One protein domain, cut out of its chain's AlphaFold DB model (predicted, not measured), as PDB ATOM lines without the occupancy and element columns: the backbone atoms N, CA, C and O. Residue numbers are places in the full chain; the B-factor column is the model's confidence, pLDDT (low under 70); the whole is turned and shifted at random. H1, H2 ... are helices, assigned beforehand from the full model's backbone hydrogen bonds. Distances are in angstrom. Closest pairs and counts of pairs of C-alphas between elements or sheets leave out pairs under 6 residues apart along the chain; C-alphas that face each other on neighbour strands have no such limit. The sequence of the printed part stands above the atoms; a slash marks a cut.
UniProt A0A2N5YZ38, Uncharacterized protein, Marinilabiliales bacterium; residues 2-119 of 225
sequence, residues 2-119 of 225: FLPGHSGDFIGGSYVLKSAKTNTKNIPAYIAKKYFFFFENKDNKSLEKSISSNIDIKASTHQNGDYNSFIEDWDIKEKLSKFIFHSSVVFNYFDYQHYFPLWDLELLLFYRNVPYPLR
ATOM      1  N   PHE A   2     337.248 329.134 242.385       93.25
ATOM      2  CA  PHE A   2     337.092 328.533 241.056       93.25
ATOM      3  C   PHE A   2     338.451 328.241 240.415       93.25
ATOM      4  O   PHE A   2     339.364 329.062 240.468       93.25
ATOM      5  N   LEU A   3     338.575 327.086 239.765       91.31
ATOM      6  CA  LEU A   3     339.773 326.680 239.023       91.31
ATOM      7  C   LEU A   3     339.382 326.393 237.576       91.31
ATOM      8  O   LEU A   3     339.266 325.235 237.173       91.31
ATOM      9  N   PRO A   4     339.049 327.426 236.795       85.81
ATOM     10  CA  PRO A   4     338.531 327.183 235.472       85.81
ATOM     11  C   PRO A   4     339.668 326.728 234.545       85.81
ATOM     12  O   PRO A   4     340.748 327.316 234.530       85.81
ATOM     13  N   GLY A   5     339.409 325.715 233.717       80.06
ATOM     14  CA  GLY A   5     340.383 325.150 232.771       80.06
ATOM     15  C   GLY A   5     340.686 326.039 231.557       80.06
ATOM     16  O   GLY A   5     340.797 325.527 230.446       80.06
ATOM     17  N   HIS A   6     340.756 327.366 231.730       82.75
ATOM     18  CA  HIS A   6     340.901 328.343 230.646       82.75
ATOM     19  C   HIS A   6     342.086 327.993 229.749       82.75
ATOM     20  O   HIS A   6     343.237 328.134 230.150       82.75
ATOM     21  N   SER A   7     341.788 327.573 228.518       83.69
ATOM     22  CA  SER A   7     342.739 327.460 227.408       83.69
ATOM     23  C   SER A   7     344.083 326.792 227.748       83.69
ATOM     24  O   SER A   7     345.102 327.171 227.182       83.69
ATOM     25  N   GLY A   8     344.127 325.815 228.662       86.38
ATOM     26  CA  GLY A   8     345.369 325.081 228.961       86.38
ATOM     27  C   GLY A   8     345.868 324.263 227.764       86.38
ATOM     28  O   GLY A   8     347.061 324.118 227.527       86.38
ATOM     29  N   ASP A   9     344.949 323.834 226.906       87.12
ATOM     30  CA  ASP A   9     345.253 323.208 225.623       87.12
ATOM     31  C   ASP A   9     345.960 324.163 224.636       87.12
ATOM     32  O   ASP A   9     346.652 323.712 223.718       87.12
ATOM     33  N   PHE A  10     345.807 325.482 224.813       89.69
ATOM     34  CA  PHE A  10     346.444 326.487 223.963       89.69
ATOM     35  C   PHE A  10     347.964 326.427 224.093       89.69
ATOM     36  O   PHE A  10     348.645 326.331 223.070       89.69
ATOM     37  N   ILE A  11     348.496 326.419 225.323       87.50
ATOM     38  CA  ILE A  11     349.943 326.283 225.559       87.50
ATOM     39  C   ILE A  11     350.455 324.926 225.052       87.50
ATOM     40  O   ILE A  11     351.525 324.862 224.438       87.50
ATOM     41  N   GLY A  12     349.624 323.882 225.163       87.19
ATOM     42  CA  GLY A  12     349.858 322.556 224.588       87.19
ATOM     43  C   GLY A  12     349.894 322.520 223.056       87.19
ATOM     44  O   GLY A  12     350.382 321.551 222.488       87.19
ATOM     45  N   GLY A  13     349.441 323.579 222.377       88.06
ATOM     46  CA  GLY A  13     349.575 323.767 220.932       88.06
ATOM     47  C   GLY A  13     348.286 323.595 220.120       88.06
ATOM     48  O   GLY A  13     348.332 323.497 218.890       88.06
ATOM     49  N   SER A  14     347.109 323.628 220.754       86.50
ATOM     50  CA  SER A  14     345.809 323.454 220.074       86.50
ATOM     51  C   SER A  14     345.475 324.535 219.028       86.50
ATOM     52  O   SER A  14     344.616 324.333 218.152       86.50
ATOM     53  N   TYR A  15     346.163 325.681 219.093       83.44
ATOM     54  CA  TYR A  15     346.041 326.804 218.158       83.44
ATOM     55  C   TYR A  15     347.231 326.968 217.211       83.44
ATOM     56  O   TYR A  15     347.100 327.690 216.222       83.44
ATOM     57  N   VAL A  16     348.332 326.240 217.419       81.25
ATOM     58  CA  VAL A  16     349.563 326.362 216.622       81.25
ATOM     59  C   VAL A  16     349.281 326.185 215.125       81.25
ATOM     60  O   VAL A  16     349.646 327.038 214.320       81.25
ATOM     61  N   LEU A  17     348.520 325.158 214.729       80.81
ATOM     62  CA  LEU A  17     348.129 324.965 213.323       80.81
ATOM     63  C   LEU A  17     347.089 325.974 212.811       80.81
ATOM     64  O   LEU A  17     347.004 326.215 211.609       80.81
ATOM     65  N   LYS A  18     346.258 326.530 213.698       79.94
ATOM     66  CA  LYS A  18     345.130 327.405 213.332       79.94
ATOM     67  C   LYS A  18     345.552 328.864 213.179       79.94
ATOM     68  O   LYS A  18     344.896 329.613 212.446       79.94
ATOM     69  N   SER A  19     346.574 329.310 213.908       80.50
ATOM     70  CA  SER A  19     347.059 330.692 213.868       80.50
ATOM     71  C   SER A  19     348.534 330.831 213.559       80.50
ATOM     72  O   SER A  19     348.855 331.578 212.639       80.50
ATOM     73  N   ALA A  20     349.399 330.112 214.264       83.56
ATOM     74  CA  ALA A  20     350.839 330.291 214.128       83.56
ATOM     75  C   ALA A  20     351.417 329.664 212.847       83.56
ATOM     76  O   ALA A  20     352.431 330.147 212.355       83.56
ATOM     77  N   LYS A  21     350.787 328.628 212.271       85.81
ATOM     78  CA  LYS A  21     351.233 328.011 211.011       85.81
ATOM     79  C   LYS A  21     350.939 328.923 209.817       85.81
ATOM     80  O   LYS A  21     349.858 328.873 209.224       85.81
ATOM     81  N   THR A  22     351.891 329.776 209.468       83.12
ATOM     82  CA  THR A  22     351.807 330.672 208.317       83.12
ATOM     83  C   THR A  22     353.181 331.194 207.909       83.12
ATOM     84  O   THR A  22     353.993 331.581 208.744       83.12
ATOM     85  N   ASN A  23     353.373 331.320 206.595       80.31
ATOM     86  CA  ASN A  23     354.590 331.869 205.989       80.31
ATOM     87  C   ASN A  23     354.460 333.371 205.686       80.31
ATOM     88  O   ASN A  23     355.208 333.920 204.874       80.31
ATOM     89  N   THR A  24     353.477 334.050 206.292       82.69
ATOM     90  CA  THR A  24     353.292 335.489 206.087       82.69
ATOM     91  C   THR A  24     354.480 336.276 206.637       82.69
ATOM     92  O   THR A  24     354.866 336.128 207.796       82.69
ATOM     93  N   LYS A  25     355.029 337.163 205.803       80.56
ATOM     94  CA  LYS A  25     356.041 338.142 206.222       80.56
ATOM     95  C   LYS A  25     355.410 339.400 206.824       80.56
ATOM     96  O   LYS A  25     356.034 340.058 207.646       80.56
ATOM     97  N   ASN A  26     354.171 339.726 206.440       87.75
ATOM     98  CA  ASN A  26     353.427 340.857 206.995       87.75
ATOM     99  C   ASN A  26     352.481 340.359 208.099       87.75
ATOM    100  O   ASN A  26     351.329 339.989 207.849       87.75
ATOM    101  N   ILE A  27     353.014 340.299 209.320       87.44
ATOM    102  CA  ILE A  27     352.294 339.853 210.518       87.44
ATOM    103  C   ILE A  27     351.160 340.828 210.890       87.44
ATOM    104  O   ILE A  27     350.042 340.351 211.095       87.44
ATOM    105  N   PRO A  28     351.367 342.165 210.909       89.44
ATOM    106  CA  PRO A  28     350.290 343.105 211.222       89.44
ATOM    107  C   PRO A  28     349.075 342.983 210.300       89.44
ATOM    108  O   PRO A  28     347.950 342.878 210.789       89.44
ATOM    109  N   ALA A  29     349.282 342.905 208.981       88.44
ATOM    110  CA  ALA A  29     348.186 342.739 208.025       88.44
ATOM    111  C   ALA A  29     347.453 341.401 208.212       88.44
ATOM    112  O   ALA A  29     346.224 341.333 208.097       88.44
ATOM    113  N   TYR A  30     348.187 340.326 208.527       88.81
ATOM    114  CA  TYR A  30     347.592 339.025 208.830       88.81
ATOM    115  C   TYR A  30     346.678 339.100 210.061       88.81
ATOM    116  O   TYR A  30     345.529 338.656 209.997       88.81
ATOM    117  N   ILE A  31     347.154 339.705 211.153       88.88
ATOM    118  CA  ILE A  31     346.395 339.893 212.398       88.88
ATOM    119  C   ILE A  31     345.166 340.776 212.153       88.88
ATOM    120  O   ILE A  31     344.056 340.380 212.519       88.88
ATOM    121  N   ALA A  32     345.336 341.922 211.484       88.62
ATOM    122  CA  ALA A  32     344.253 342.847 211.146       88.62
ATOM    123  C   ALA A  32     343.133 342.127 210.380       88.62
ATOM    124  O   ALA A  32     341.975 342.115 210.799       88.62
ATOM    125  N   LYS A  33     343.488 341.423 209.300       86.00
ATOM    126  CA  LYS A  33     342.527 340.674 208.483       86.00
ATOM    127  C   LYS A  33     341.828 339.562 209.265       86.00
ATOM    128  O   LYS A  33     340.648 339.300 209.030       86.00
ATOM    129  N   LYS A  34     342.556 338.873 210.146       84.88
ATOM    130  CA  LYS A  34     342.045 337.711 210.877       84.88
ATOM    131  C   LYS A  34     341.110 338.096 212.017       84.88
ATOM    132  O   LYS A  34     340.053 337.485 212.156       84.88
ATOM    133  N   TYR A  35     341.493 339.085 212.818       84.75
ATOM    134  CA  TYR A  35     340.820 339.402 214.076       84.75
ATOM    135  C   TYR A  35     339.975 340.675 214.021       84.75
ATOM    136  O   TYR A  35     339.009 340.773 214.768       84.75
ATOM    137  N   PHE A  36     340.258 341.597 213.100       82.69
ATOM    138  CA  PHE A  36     339.593 342.902 213.007       82.69
ATOM    139  C   PHE A  36     338.735 343.045 211.744       82.69
ATOM    140  O   PHE A  36     338.450 344.149 211.296       82.69
ATOM    141  N   PHE A  37     338.252 341.938 211.171       79.69
ATOM    142  CA  PHE A  37     337.431 341.945 209.949       79.69
ATOM    143  C   PHE A  37     336.105 342.732 210.068       79.69
ATOM    144  O   PHE A  37     335.434 342.948 209.060       79.69
ATOM    145  N   PHE A  38     335.687 343.094 211.287       76.06
ATOM    146  CA  PHE A  38     334.503 343.912 211.575       76.06
ATOM    147  C   PHE A  38     334.808 345.416 211.650       76.06
ATOM    148  O   PHE A  38     333.883 346.222 211.755       76.06
ATOM    149  N   PHE A  39     336.084 345.802 211.630       74.31
ATOM    150  CA  PHE A  39     336.506 347.193 211.683       74.31
ATOM    151  C   PHE A  39     336.361 347.829 210.294       74.31
ATOM    152  O   PHE A  39     337.152 347.582 209.391       74.31
ATOM    153  N   GLU A  40     335.312 348.631 210.110       65.69
ATOM    154  CA  GLU A  40     334.981 349.315 208.848       65.69
ATOM    155  C   GLU A  40     335.720 350.662 208.707       65.69
ATOM    156  O   GLU A  40     335.108 351.675 208.379       65.69
ATOM    157  N   ASN A  41     337.028 350.712 208.977       63.50
ATOM    158  CA  ASN A  41     337.813 351.928 208.749       63.50
ATOM    159  C   ASN A  41     338.502 351.881 207.374       63.50
ATOM    160  O   ASN A  41     338.982 350.833 206.942       63.50
ATOM    161  N   LYS A  42     338.539 353.021 206.671       57.88
ATOM    162  CA  LYS A  42     339.197 353.154 205.360       57.88
ATOM    163  C   LYS A  42     340.719 353.044 205.467       57.88
ATOM    164  O   LYS A  42     341.358 352.674 204.483       57.88
ATOM    165  N   ASP A  43     341.293 353.334 206.636       68.62
ATOM    166  CA  ASP A  43     342.738 353.296 206.844       68.62
ATOM    167  C   ASP A  43     343.205 352.034 207.589       68.62
ATOM    168  O   ASP A  43     343.546 352.054 208.774       68.62
ATOM    169  N   ASN A  44     343.275 350.917 206.860       75.25
ATOM    170  CA  ASN A  44     343.917 349.695 207.357       75.25
ATOM    171  C   ASN A  44     345.382 349.926 207.774       75.25
ATOM    172  O   ASN A  44     345.884 349.192 208.624       75.25
ATOM    173  N   LYS A  45     346.072 350.946 207.237       81.62
ATOM    174  CA  LYS A  45     347.486 351.188 207.557       81.62
ATOM    175  C   LYS A  45     347.663 351.693 208.982       81.62
ATOM    176  O   LYS A  45     348.630 351.304 209.631       81.62
ATOM    177  N   SER A  46     346.747 352.517 209.489       83.19
ATOM    178  CA  SER A  46     346.781 352.971 210.886       83.19
ATOM    179  C   SER A  46     346.616 351.801 211.865       83.19
ATOM    180  O   SER A  46     347.399 351.660 212.808       83.19
ATOM    181  N   LEU A  47     345.672 350.893 211.588       84.50
ATOM    182  CA  LEU A  47     345.482 349.675 212.381       84.50
ATOM    183  C   LEU A  47     346.717 348.766 212.325       84.50
ATOM    184  O   LEU A  47     347.209 348.333 213.364       84.50
ATOM    185  N   GLU A  48     347.251 348.508 211.131       88.00
ATOM    186  CA  GLU A  48     348.476 347.720 210.964       88.00
ATOM    187  C   GLU A  48     349.668 348.359 211.689       88.00
ATOM    188  O   GLU A  48     350.441 347.651 212.331       88.00
ATOM    189  N   LYS A  49     349.794 349.690 211.662       87.75
ATOM    190  CA  LYS A  49     350.833 350.420 212.399       87.75
ATOM    191  C   LYS A  49     350.675 350.251 213.909       87.75
ATOM    192  O   LYS A  49     351.665 349.993 214.585       87.75
ATOM    193  N   SER A  50     349.449 350.345 214.426       85.94
ATOM    194  CA  SER A  50     349.152 350.126 215.846       85.94
ATOM    195  C   SER A  50     349.446 348.685 216.279       85.94
ATOM    196  O   SER A  50     350.066 348.457 217.317       85.94
ATOM    197  N   ILE A  51     349.077 347.696 215.460       88.44
ATOM    198  CA  ILE A  51     349.438 346.294 215.705       88.44
ATOM    199  C   ILE A  51     350.963 346.148 215.694       88.44
ATOM    200  O   ILE A  51     351.528 345.578 216.622       88.44
ATOM    201  N   SER A  52     351.639 346.717 214.695       86.56
ATOM    202  CA  SER A  52     353.095 346.654 214.570       86.56
ATOM    203  C   SER A  52     353.827 347.295 215.749       86.56
ATOM    204  O   SER A  52     354.887 346.798 216.109       86.56
ATOM    205  N   SER A  53     353.302 348.370 216.347       84.69
ATOM    206  CA  SER A  53     353.919 348.994 217.526       84.69
ATOM    207  C   SER A  53     353.773 348.163 218.803       84.69
ATOM    208  O   SER A  53     354.546 348.360 219.732       84.69
ATOM    209  N   ASN A  54     352.798 347.250 218.849       78.56
ATOM    210  CA  ASN A  54     352.541 346.377 219.998       78.56
ATOM    211  C   ASN A  54     353.199 344.994 219.866       78.56
ATOM    212  O   ASN A  54     353.241 344.239 220.835       78.56
ATOM    213  N   ILE A  55     353.707 344.643 218.682       79.50
ATOM    214  CA  ILE A  55     354.482 343.417 218.482       79.50
ATOM    215  C   ILE A  55     355.941 343.735 218.786       79.50
ATOM    216  O   ILE A  55     356.586 344.498 218.066       79.50
ATOM    217  N   ASP A  56     356.483 343.109 219.826       69.69
ATOM    218  CA  ASP A  56     357.911 343.183 220.096       69.69
ATOM    219  C   ASP A  56     358.678 342.237 219.162       69.69
ATOM    220  O   ASP A  56     358.974 341.091 219.492       69.69
ATOM    221  N   ILE A  57     358.997 342.728 217.962       62.75
ATOM    222  CA  ILE A  57     359.774 341.985 216.958       62.75
ATOM    223  C   ILE A  57     361.225 341.752 217.438       62.75
ATOM    224  O   ILE A  57     361.927 340.903 216.890       62.75
ATOM    225  N   LYS A  58     361.693 342.485 218.464       55.03
ATOM    226  CA  LYS A  58     363.052 342.342 219.013       55.03
ATOM    227  C   LYS A  58     363.167 341.194 220.011       55.03
ATOM    228  O   LYS A  58     364.288 340.761 220.282       55.03
ATOM    229  N   ALA A  59     362.051 340.678 220.528       54.50
ATOM    230  CA  ALA A  59     362.060 339.440 221.285       54.50
ATOM    231  C   ALA A  59     362.487 338.307 220.342       54.50
ATOM    232  O   ALA A  59     361.845 338.039 219.328       54.50
ATOM    233  N   SER A  60     363.608 337.667 220.658       48.34
ATOM    234  CA  SER A  60     364.216 336.562 219.918       48.34
ATOM    235  C   SER A  60     363.328 335.316 219.942       48.34
ATOM    236  O   SER A  60     363.598 334.334 220.627       48.34
ATOM    237  N   THR A  61     362.226 335.333 219.206       53.56
ATOM    238  CA  THR A  61     361.399 334.151 219.010       53.56
ATOM    239  C   THR A  61     361.747 333.517 217.676       53.56
ATOM    240  O   THR A  61     361.554 334.095 216.608       53.56
ATOM    241  N   HIS A  62     362.314 332.313 217.751       54.34
ATOM    242  CA  HIS A  62     362.675 331.511 216.593       54.34
ATOM    243  C   HIS A  62     361.453 331.315 215.686       54.34
ATOM    244  O   HIS A  62     360.429 330.765 216.108       54.34
ATOM    245  N   GLN A  63     361.558 331.762 214.432       59.56
ATOM    246  CA  GLN A  63     360.780 331.155 213.359       59.56
ATOM    247  C   GLN A  63     361.327 329.745 213.175       59.56
ATOM    248  O   GLN A  63     362.534 329.558 213.026       59.56
ATOM    249  N   ASN A  64     360.451 328.751 213.228       63.34
ATOM    250  CA  ASN A  64     360.837 327.363 213.030       63.34
ATOM    251  C   ASN A  64     359.988 326.808 211.889       63.34
ATOM    252  O   ASN A  64     358.820 326.458 212.076       63.34
ATOM    253  N   GLY A  65     360.566 326.813 210.689       74.00
ATOM    254  CA  GLY A  65     359.863 326.437 209.465       74.00
ATOM    255  C   GLY A  65     358.609 327.287 209.245       74.00
ATOM    256  O   GLY A  65     358.681 328.512 209.239       74.00
ATOM    257  N   ASP A  66     357.461 326.621 209.105       77.00
ATOM    258  CA  ASP A  66     356.174 327.262 208.800       77.00
ATOM    259  C   ASP A  66     355.479 327.916 210.012       77.00
ATOM    260  O   ASP A  66     354.335 328.368 209.901       77.00
ATOM    261  N   TYR A  67     356.105 327.919 211.194       82.88
ATOM    262  CA  TYR A  67     355.495 328.416 212.428       82.88
ATOM    263  C   TYR A  67     356.042 329.780 212.838       82.88
ATOM    264  O   TYR A  67     357.242 329.969 213.061       82.88
ATOM    265  N   ASN A  68     355.119 330.725 212.990       84.19
ATOM    266  CA  ASN A  68     355.388 332.102 213.357       84.19
ATOM    267  C   ASN A  68     355.012 332.350 214.826       84.19
ATOM    268  O   ASN A  68     353.851 332.586 215.171       84.19
ATOM    269  N   SER A  69     356.028 332.308 215.682       81.75
ATOM    270  CA  SER A  69     355.941 332.506 217.134       81.75
ATOM    271  C   SER A  69     355.424 333.887 217.541       81.75
ATOM    272  O   SER A  69     354.773 334.001 218.574       81.75
ATOM    273  N   PHE A  70     355.622 334.927 216.725       83.75
ATOM    274  CA  PHE A  70     355.087 336.263 217.015       83.75
ATOM    275  C   PHE A  70     353.555 336.304 216.971       83.75
ATOM    276  O   PHE A  70     352.937 337.073 217.701       83.75
ATOM    277  N   ILE A  71     352.927 335.483 216.123       86.12
ATOM    278  CA  ILE A  71     351.460 335.392 216.066       86.12
ATOM    279  C   ILE A  71     350.926 334.698 217.319       86.12
ATOM    280  O   ILE A  71     349.904 335.120 217.852       86.12
ATOM    281  N   GLU A  72     351.615 333.659 217.793       85.44
ATOM    282  CA  GLU A  72     351.267 332.983 219.045       85.44
ATOM    283  C   GLU A  72     351.438 333.919 220.251       85.44
ATOM    284  O   GLU A  72     350.522 334.037 221.062       85.44
ATOM    285  N   ASP A  73     352.558 334.642 220.334       85.94
ATOM    286  CA  ASP A  73     352.811 335.631 221.388       85.94
ATOM    287  C   ASP A  73     351.752 336.745 221.391       85.94
ATOM    288  O   ASP A  73     351.204 337.085 222.442       85.94
ATOM    289  N   TRP A  74     351.381 337.250 220.210       88.62
ATOM    290  CA  TRP A  74     350.287 338.207 220.072       88.62
ATOM    291  C   TRP A  74     348.944 337.605 220.511       88.62
ATOM    292  O   TRP A  74     348.209 338.239 221.265       88.62
ATOM    293  N   ASP A  75     348.622 336.369 220.110       88.81
ATOM    294  CA  ASP A  75     347.398 335.682 220.544       88.81
ATOM    295  C   ASP A  75     347.339 335.559 222.079       88.81
ATOM    296  O   ASP A  75     346.278 335.775 222.666       88.81
ATOM    297  N   ILE A  76     348.457 335.263 222.748       88.00
ATOM    298  CA  ILE A  76     348.522 335.194 224.215       88.00
ATOM    299  C   ILE A  76     348.304 336.581 224.834       88.00
ATOM    300  O   ILE A  76     347.413 336.760 225.672       88.00
ATOM    301  N   LYS A  77     349.093 337.572 224.403       87.38
ATOM    302  CA  LYS A  77     349.126 338.915 225.001       87.38
ATOM    303  C   LYS A  77     347.889 339.749 224.722       87.38
ATOM    304  O   LYS A  77     347.527 340.564 225.563       87.38
ATOM    305  N   GLU A  78     347.248 339.571 223.575       88.06
ATOM    306  CA  GLU A  78     346.147 340.430 223.135       88.06
ATOM    307  C   GLU A  78     344.808 339.709 223.171       88.06
ATOM    308  O   GLU A  78     343.831 340.235 223.699       88.06
ATOM    309  N   LYS A  79     344.737 338.486 222.643       86.75
ATOM    310  CA  LYS A  79     343.468 337.760 222.546       86.75
ATOM    311  C   LYS A  79     343.141 337.016 223.839       86.75
ATOM    312  O   LYS A  79     342.035 337.168 224.358       86.75
ATOM    313  N   LEU A  80     344.055 336.198 224.358       89.56
ATOM    314  CA  LEU A  80     343.776 335.404 225.553       89.56
ATOM    315  C   LEU A  80     343.677 336.294 226.786       89.56
ATOM    316  O   LEU A  80     342.665 336.226 227.477       89.56
ATOM    317  N   SER A  81     344.660 337.162 227.034       88.69
ATOM    318  CA  SER A  81     344.665 338.023 228.226       88.69
ATOM    319  C   SER A  81     343.426 338.939 228.306       88.69
ATOM    320  O   SER A  81     342.764 338.993 229.343       88.69
ATOM    321  N   LYS A  82     343.055 339.610 227.203       87.25
ATOM    322  CA  LYS A  82     342.021 340.661 227.211       87.25
ATOM    323  C   LYS A  82     340.602 340.134 227.050       87.25
ATOM    324  O   LYS A  82     339.674 340.814 227.472       87.25
ATOM    325  N   PHE A  83     340.413 338.958 226.451       83.69
ATOM    326  CA  PHE A  83     339.072 338.395 226.239       83.69
ATOM    327  C   PHE A  83     338.832 337.131 227.053       83.69
ATOM    328  O   PHE A  83     337.822 337.035 227.746       83.69
ATOM    329  N   ILE A  84     339.737 336.156 226.973       84.44
ATOM    330  CA  ILE A  84     339.526 334.847 227.596       84.44
ATOM    331  C   ILE A  84     339.750 334.945 229.102       84.44
ATOM    332  O   ILE A  84     338.827 334.691 229.870       84.44
ATOM    333  N   PHE A  85     340.917 335.417 229.537       89.94
ATOM    334  CA  PHE A  85     341.205 335.607 230.957       89.94
ATOM    335  C   PHE A  85     340.358 336.700 231.578       89.94
ATOM    336  O   PHE A  85     339.847 336.507 232.672       89.94
ATOM    337  N   HIS A  86     340.121 337.810 230.880       88.69
ATOM    338  CA  HIS A  86     339.284 338.874 231.429       88.69
ATOM    339  C   HIS A  86     337.847 338.419 231.735       88.69
ATOM    340  O   HIS A  86     337.225 338.947 232.652       88.69
ATOM    341  N   SER A  87     337.324 337.396 231.044       87.62
ATOM    342  CA  SER A  87     335.993 336.850 231.346       87.62
ATOM    343  C   SER A  87     335.871 336.278 232.767       87.62
ATOM    344  O   SER A  87     334.784 336.282 233.338       87.62
ATOM    345  N   SER A  88     336.985 335.868 233.382       91.25
ATOM    346  CA  SER A  88     337.038 335.365 234.761       91.25
ATOM    347  C   SER A  88     336.843 336.438 235.838       91.25
ATOM    348  O   SER A  88     336.566 336.102 236.988       91.25
ATOM    349  N   VAL A  89     336.936 337.729 235.484       90.44
ATOM    350  CA  VAL A  89     336.707 338.844 236.421       90.44
ATOM    351  C   VAL A  89     335.302 338.774 237.024       90.44
ATOM    352  O   VAL A  89     335.087 339.250 238.136       90.44
ATOM    353  N   VAL A  90     334.366 338.098 236.348       91.62
ATOM    354  CA  VAL A  90     333.041 337.772 236.883       91.62
ATOM    355  C   VAL A  90     333.102 337.059 238.237       91.62
ATOM    356  O   VAL A  90     332.275 337.336 239.096       91.62
ATOM    357  N   PHE A  91     334.091 336.191 238.476       94.44
ATOM    358  CA  PHE A  91     334.232 335.512 239.764       94.44
ATOM    359  C   PHE A  91     334.541 336.517 240.871       94.44
ATOM    360  O   PHE A  91     333.863 336.509 241.893       94.44
ATOM    361  N   ASN A  92     335.481 337.433 240.624       94.25
ATOM    362  CA  ASN A  92     335.835 338.479 241.581       94.25
ATOM    363  C   ASN A  92     334.664 339.435 241.836       94.25
ATOM    364  O   ASN A  92     334.491 339.886 242.960       94.25
ATOM    365  N   TYR A  93     333.861 339.739 240.810       95.25
ATOM    366  CA  TYR A  93     332.663 340.575 240.954       95.25
ATOM    367  C   TYR A  93     331.639 339.975 241.930       95.25
ATOM    368  O   TYR A  93     330.959 340.713 242.631       95.25
ATOM    369  N   PHE A  94     331.549 338.646 241.989       96.25
ATOM    370  CA  PHE A  94     330.703 337.921 242.938       96.25
ATOM    371  C   PHE A  94     331.470 337.471 244.197       96.25
ATOM    372  O   PHE A  94     331.092 336.481 244.817       96.25
ATOM    373  N   ASP A  95     332.561 338.159 244.551       96.56
ATOM    374  CA  ASP A  95     333.392 337.903 245.738       96.56
ATOM    375  C   ASP A  95     334.027 336.499 245.801       96.56
ATOM    376  O   ASP A  95     334.427 336.008 246.859       96.56
ATOM    377  N   TYR A  96     334.187 335.842 244.651       97.00
ATOM    378  CA  TYR A  96     334.889 334.570 244.549       97.00
ATOM    379  C   TYR A  96     336.326 334.739 244.064       97.00
ATOM    380  O   TYR A  96     336.614 335.434 243.095       97.00
ATOM    381  N   GLN A  97     337.230 333.974 244.672       96.00
ATOM    382  CA  GLN A  97     338.592 333.796 244.172       96.00
ATOM    383  C   GLN A  97     338.637 332.823 242.994       96.00
ATOM    384  O   GLN A  97     337.891 331.834 242.967       96.00
ATOM    385  N   HIS A  98     339.577 333.050 242.078       93.88
ATOM    386  CA  HIS A  98     339.878 332.136 240.987       93.88
ATOM    387  C   HIS A  98     341.381 332.079 240.680       93.88
ATOM    388  O   HIS A  98     342.103 333.040 240.934       93.88
ATOM    389  N   TYR A  99     341.839 330.956 240.120       93.12
ATOM    390  CA  TYR A  99     343.235 330.746 239.716       93.12
ATOM    391  C   TYR A  99     343.317 330.063 238.351       93.12
ATOM    392  O   TYR A  99     342.383 329.375 237.939       93.12
ATOM    393  N   PHE A 100     344.466 330.188 237.684       92.56
ATOM    394  CA  PHE A 100     344.741 329.542 236.396       92.56
ATOM    395  C   PHE A 100     345.942 328.593 236.490       92.56
ATOM    396  O   PHE A 100     347.023 328.940 236.019       92.56
ATOM    397  N   PRO A 101     345.784 327.387 237.067       91.69
ATOM    398  CA  PRO A 101     346.905 326.463 237.255       91.69
ATOM    399  C   PRO A 101     347.609 326.084 235.946       91.69
ATOM    400  O   PRO A 101     348.824 325.953 235.902       91.69
ATOM    401  N   LEU A 102     346.849 325.972 234.851       90.62
ATOM    402  CA  LEU A 102     347.379 325.626 233.526       90.62
ATOM    403  C   LEU A 102     348.110 326.788 232.832       90.62
ATOM    404  O   LEU A 102     348.506 326.651 231.680       90.62
ATOM    405  N   TRP A 103     348.259 327.929 233.504       91.06
ATOM    406  CA  TRP A 103     348.972 329.114 233.022       91.06
ATOM    407  C   TRP A 103     350.063 329.560 233.994       91.06
ATOM    408  O   TRP A 103     350.467 330.722 233.997       91.06
ATOM    409  N   ASP A 104     350.544 328.625 234.810       92.06
ATOM    410  CA  ASP A 104     351.750 328.822 235.591       92.06
ATOM    411  C   ASP A 104     352.957 329.171 234.693       92.06
ATOM    412  O   ASP A 104     353.060 328.739 233.536       92.06
ATOM    413  N   LEU A 105     353.865 329.988 235.230       90.94
ATOM    414  CA  LEU A 105     355.021 330.491 234.494       90.94
ATOM    415  C   LEU A 105     355.981 329.366 234.092       90.94
ATOM    416  O   LEU A 105     356.507 329.397 232.979       90.94
ATOM    417  N   GLU A 106     356.204 328.374 234.954       94.12
ATOM    418  CA  GLU A 106     357.063 327.226 234.661       94.12
ATOM    419  C   GLU A 106     356.496 326.426 233.486       94.12
ATOM    420  O   GLU A 106     357.211 326.135 232.523       94.12
ATOM    421  N   LEU A 107     355.187 326.165 233.504       92.00
ATOM    422  CA  LEU A 107     354.506 325.431 232.441       92.00
ATOM    423  C   LEU A 107     354.543 326.189 231.103       92.00
ATOM    424  O   LEU A 107     354.799 325.601 230.049       92.00
ATOM    425  N   LEU A 108     354.345 327.510 231.136       89.31
ATOM    426  CA  LEU A 108     354.490 328.384 229.968       89.31
ATOM    427  C   LEU A 108     355.908 328.340 229.390       89.31
ATOM    428  O   LEU A 108     356.077 328.202 228.175       89.31
ATOM    429  N   LEU A 109     356.927 328.461 230.242       89.12
ATOM    430  CA  LEU A 109     358.329 328.437 229.829       89.12
ATOM    431  C   LEU A 109     358.738 327.066 229.287       89.12
ATOM    432  O   LEU A 109     359.477 327.003 228.303       89.12
ATOM    433  N   PHE A 110     358.217 325.982 229.861       92.38
ATOM    434  CA  PHE A 110     358.386 324.635 229.328       92.38
ATOM    435  C   PHE A 110     357.852 324.549 227.893       92.38
ATOM    436  O   PHE A 110     358.623 324.299 226.964       92.38
ATOM    437  N   TYR A 111     356.565 324.846 227.675       89.12
ATOM    438  CA  TYR A 111     355.947 324.726 226.348       89.12
ATOM    439  C   TYR A 111     356.510 325.708 225.319       89.12
ATOM    440  O   TYR A 111     356.521 325.395 224.130       89.12
ATOM    441  N   ARG A 112     357.043 326.856 225.745       84.50
ATOM    442  CA  ARG A 112     357.766 327.776 224.856       84.50
ATOM    443  C   ARG A 112     358.996 327.125 224.212       84.50
ATOM    444  O   ARG A 112     359.338 327.477 223.086       84.50
ATOM    445  N   ASN A 113     359.638 326.190 224.909       86.31
ATOM    446  CA  ASN A 113     360.850 325.512 224.452       86.31
ATOM    447  C   ASN A 113     360.577 324.156 223.780       86.31
ATOM    448  O   ASN A 113     361.480 323.590 223.164       86.31
ATOM    449  N   VAL A 114     359.348 323.630 223.858       88.44
ATOM    450  CA  VAL A 114     358.992 322.367 223.201       88.44
ATOM    451  C   VAL A 114     359.004 322.553 221.671       88.44
ATOM    452  O   VAL A 114     358.345 323.461 221.153       88.44
ATOM    453  N   PRO A 115     359.694 321.679 220.910       87.62
ATOM    454  CA  PRO A 115     359.683 321.713 219.451       87.62
ATOM    455  C   PRO A 115     358.267 321.685 218.861       87.62
ATOM    456  O   PRO A 115     357.425 320.886 219.273       87.62
ATOM    457  N   TYR A 116     358.014 322.494 217.826       85.56
ATOM    458  CA  TYR A 116     356.693 322.563 217.186       85.56
ATOM    459  C   TYR A 116     356.107 321.214 216.752       85.56
ATOM    460  O   TYR A 116     354.905 321.056 216.933       85.56
ATOM    461  N   PRO A 117     356.868 320.230 216.226       86.06
ATOM    462  CA  PRO A 117     356.301 318.921 215.896       86.06
ATOM    463  C   PRO A 117     355.658 318.203 217.090       86.06
ATOM    464  O   PRO A 117     354.667 317.508 216.907       86.06
ATOM    465  N   LEU A 118     356.182 318.411 218.303       89.25
ATOM    466  CA  LEU A 118     355.644 317.834 219.539       89.25
ATOM    467  C   LEU A 118     354.482 318.658 220.117       89.25
ATOM    468  O   LEU A 118     353.644 318.119 220.830       89.25
ATOM    469  N   ARG A 119     354.394 319.958 219.807       87.88
ATOM    470  CA  ARG A 119     353.247 320.811 220.190       87.88
ATOM    471  C   ARG A 119     352.094 320.737 219.191       87.88
ATOM    472  O   ARG A 119     350.943 320.992 219.537       87.88
TER     473      ARG A 119
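This is residues 2 to 119 of the 225 residues of an uncharacterized protein of Marinilabiliales bacterium (UniProt A0A2N5YZ38). One long helix, H5, runs slantwise through a loose set of short helices: H2 and H3 meet its first residues, with H4 crossing H3 on one side, while H1, H6 and H7 lie on the other side of H5. From the far end of H5 the chain folds back through residues 94 to 104 to H6, and H5 has few contacts with the other helices. The printed part has 118 residues with seven named helices, H1 to H7 in order along the chain, and no named strand; the class is all helix. It is only just compact, close to loose, with a radius of gyration of the C-alphas of 15.9 A and spans of 43 by 36 by 23 A.

After residues 2 to 7, H1 takes residues 8 to 11, with C-alpha 8 at (345.369, 325.081, 228.961), and H2 takes residues 16 to 20. H3, residues 27 to 35, is 12.0 A long from first to last C-alpha, and H4, residues 44 to 54, is 15.7 A. H5, residues 69 to 93, is the longest at 34.3 A; it runs from C-alpha 69 at (355.941, 332.506, 217.134) to C-alpha 93 at (332.663, 340.575, 240.954), with a kink of 38 degrees near residue 87. H6, residues 105 to 113, is 12.6 A long. H7, residues 116 to 119, ends with C-alpha 119 at (353.247, 320.811, 220.190).

H1 only just touches H6, with 3 pairs of C-alphas within 8 A; the closest C-alphas, of Ile 11 and Tyr 111, are 6.3 A apart. H1 and H5 are near each other, with 6 pairs of C-alphas within 10 A. H2 touches H5 at residues 69 to 72 alone, and the closest C-alphas, of Ala 20 and Ile 71, are 5.5 A apart. H3 only just touches H5, at residues 70 to 71 alone, with 3 pairs of C-alphas within 8 A, the closest being those of Ile 27 and Ile 71 at 7.2 A; they run the same way at a steep tilt of 40 degrees. H3 touches H4, closest at the C-alphas of Pro 28 and Glu 48, 5.0 A apart; they run opposite ways at a steep tilt of 69.5 degrees, only just short of about perpendicular. H5 and H6 are apart. H7 touches no helix; it is close to H2 but not clearly touching, with the C-alphas of Val 16 and Arg 119, their closest, 7.6 A apart. Every O i to N i+4 pair is within hydrogen-bond range in H2, H3, H4 and H6, against 11 of 21 in H5; H1 and H7 are too short for such a pair.

The two C-alphas farthest apart, those of Gly 65 and Asp 95, are 46.3 A apart. The printed part has no cut. The links from H4 to H5, 14 residues, and from H5 to H6, 11 residues, are long. The mean pLDDT of the printed part is 83.8, and residues 40 to 43 and 56 to 64 are under 70.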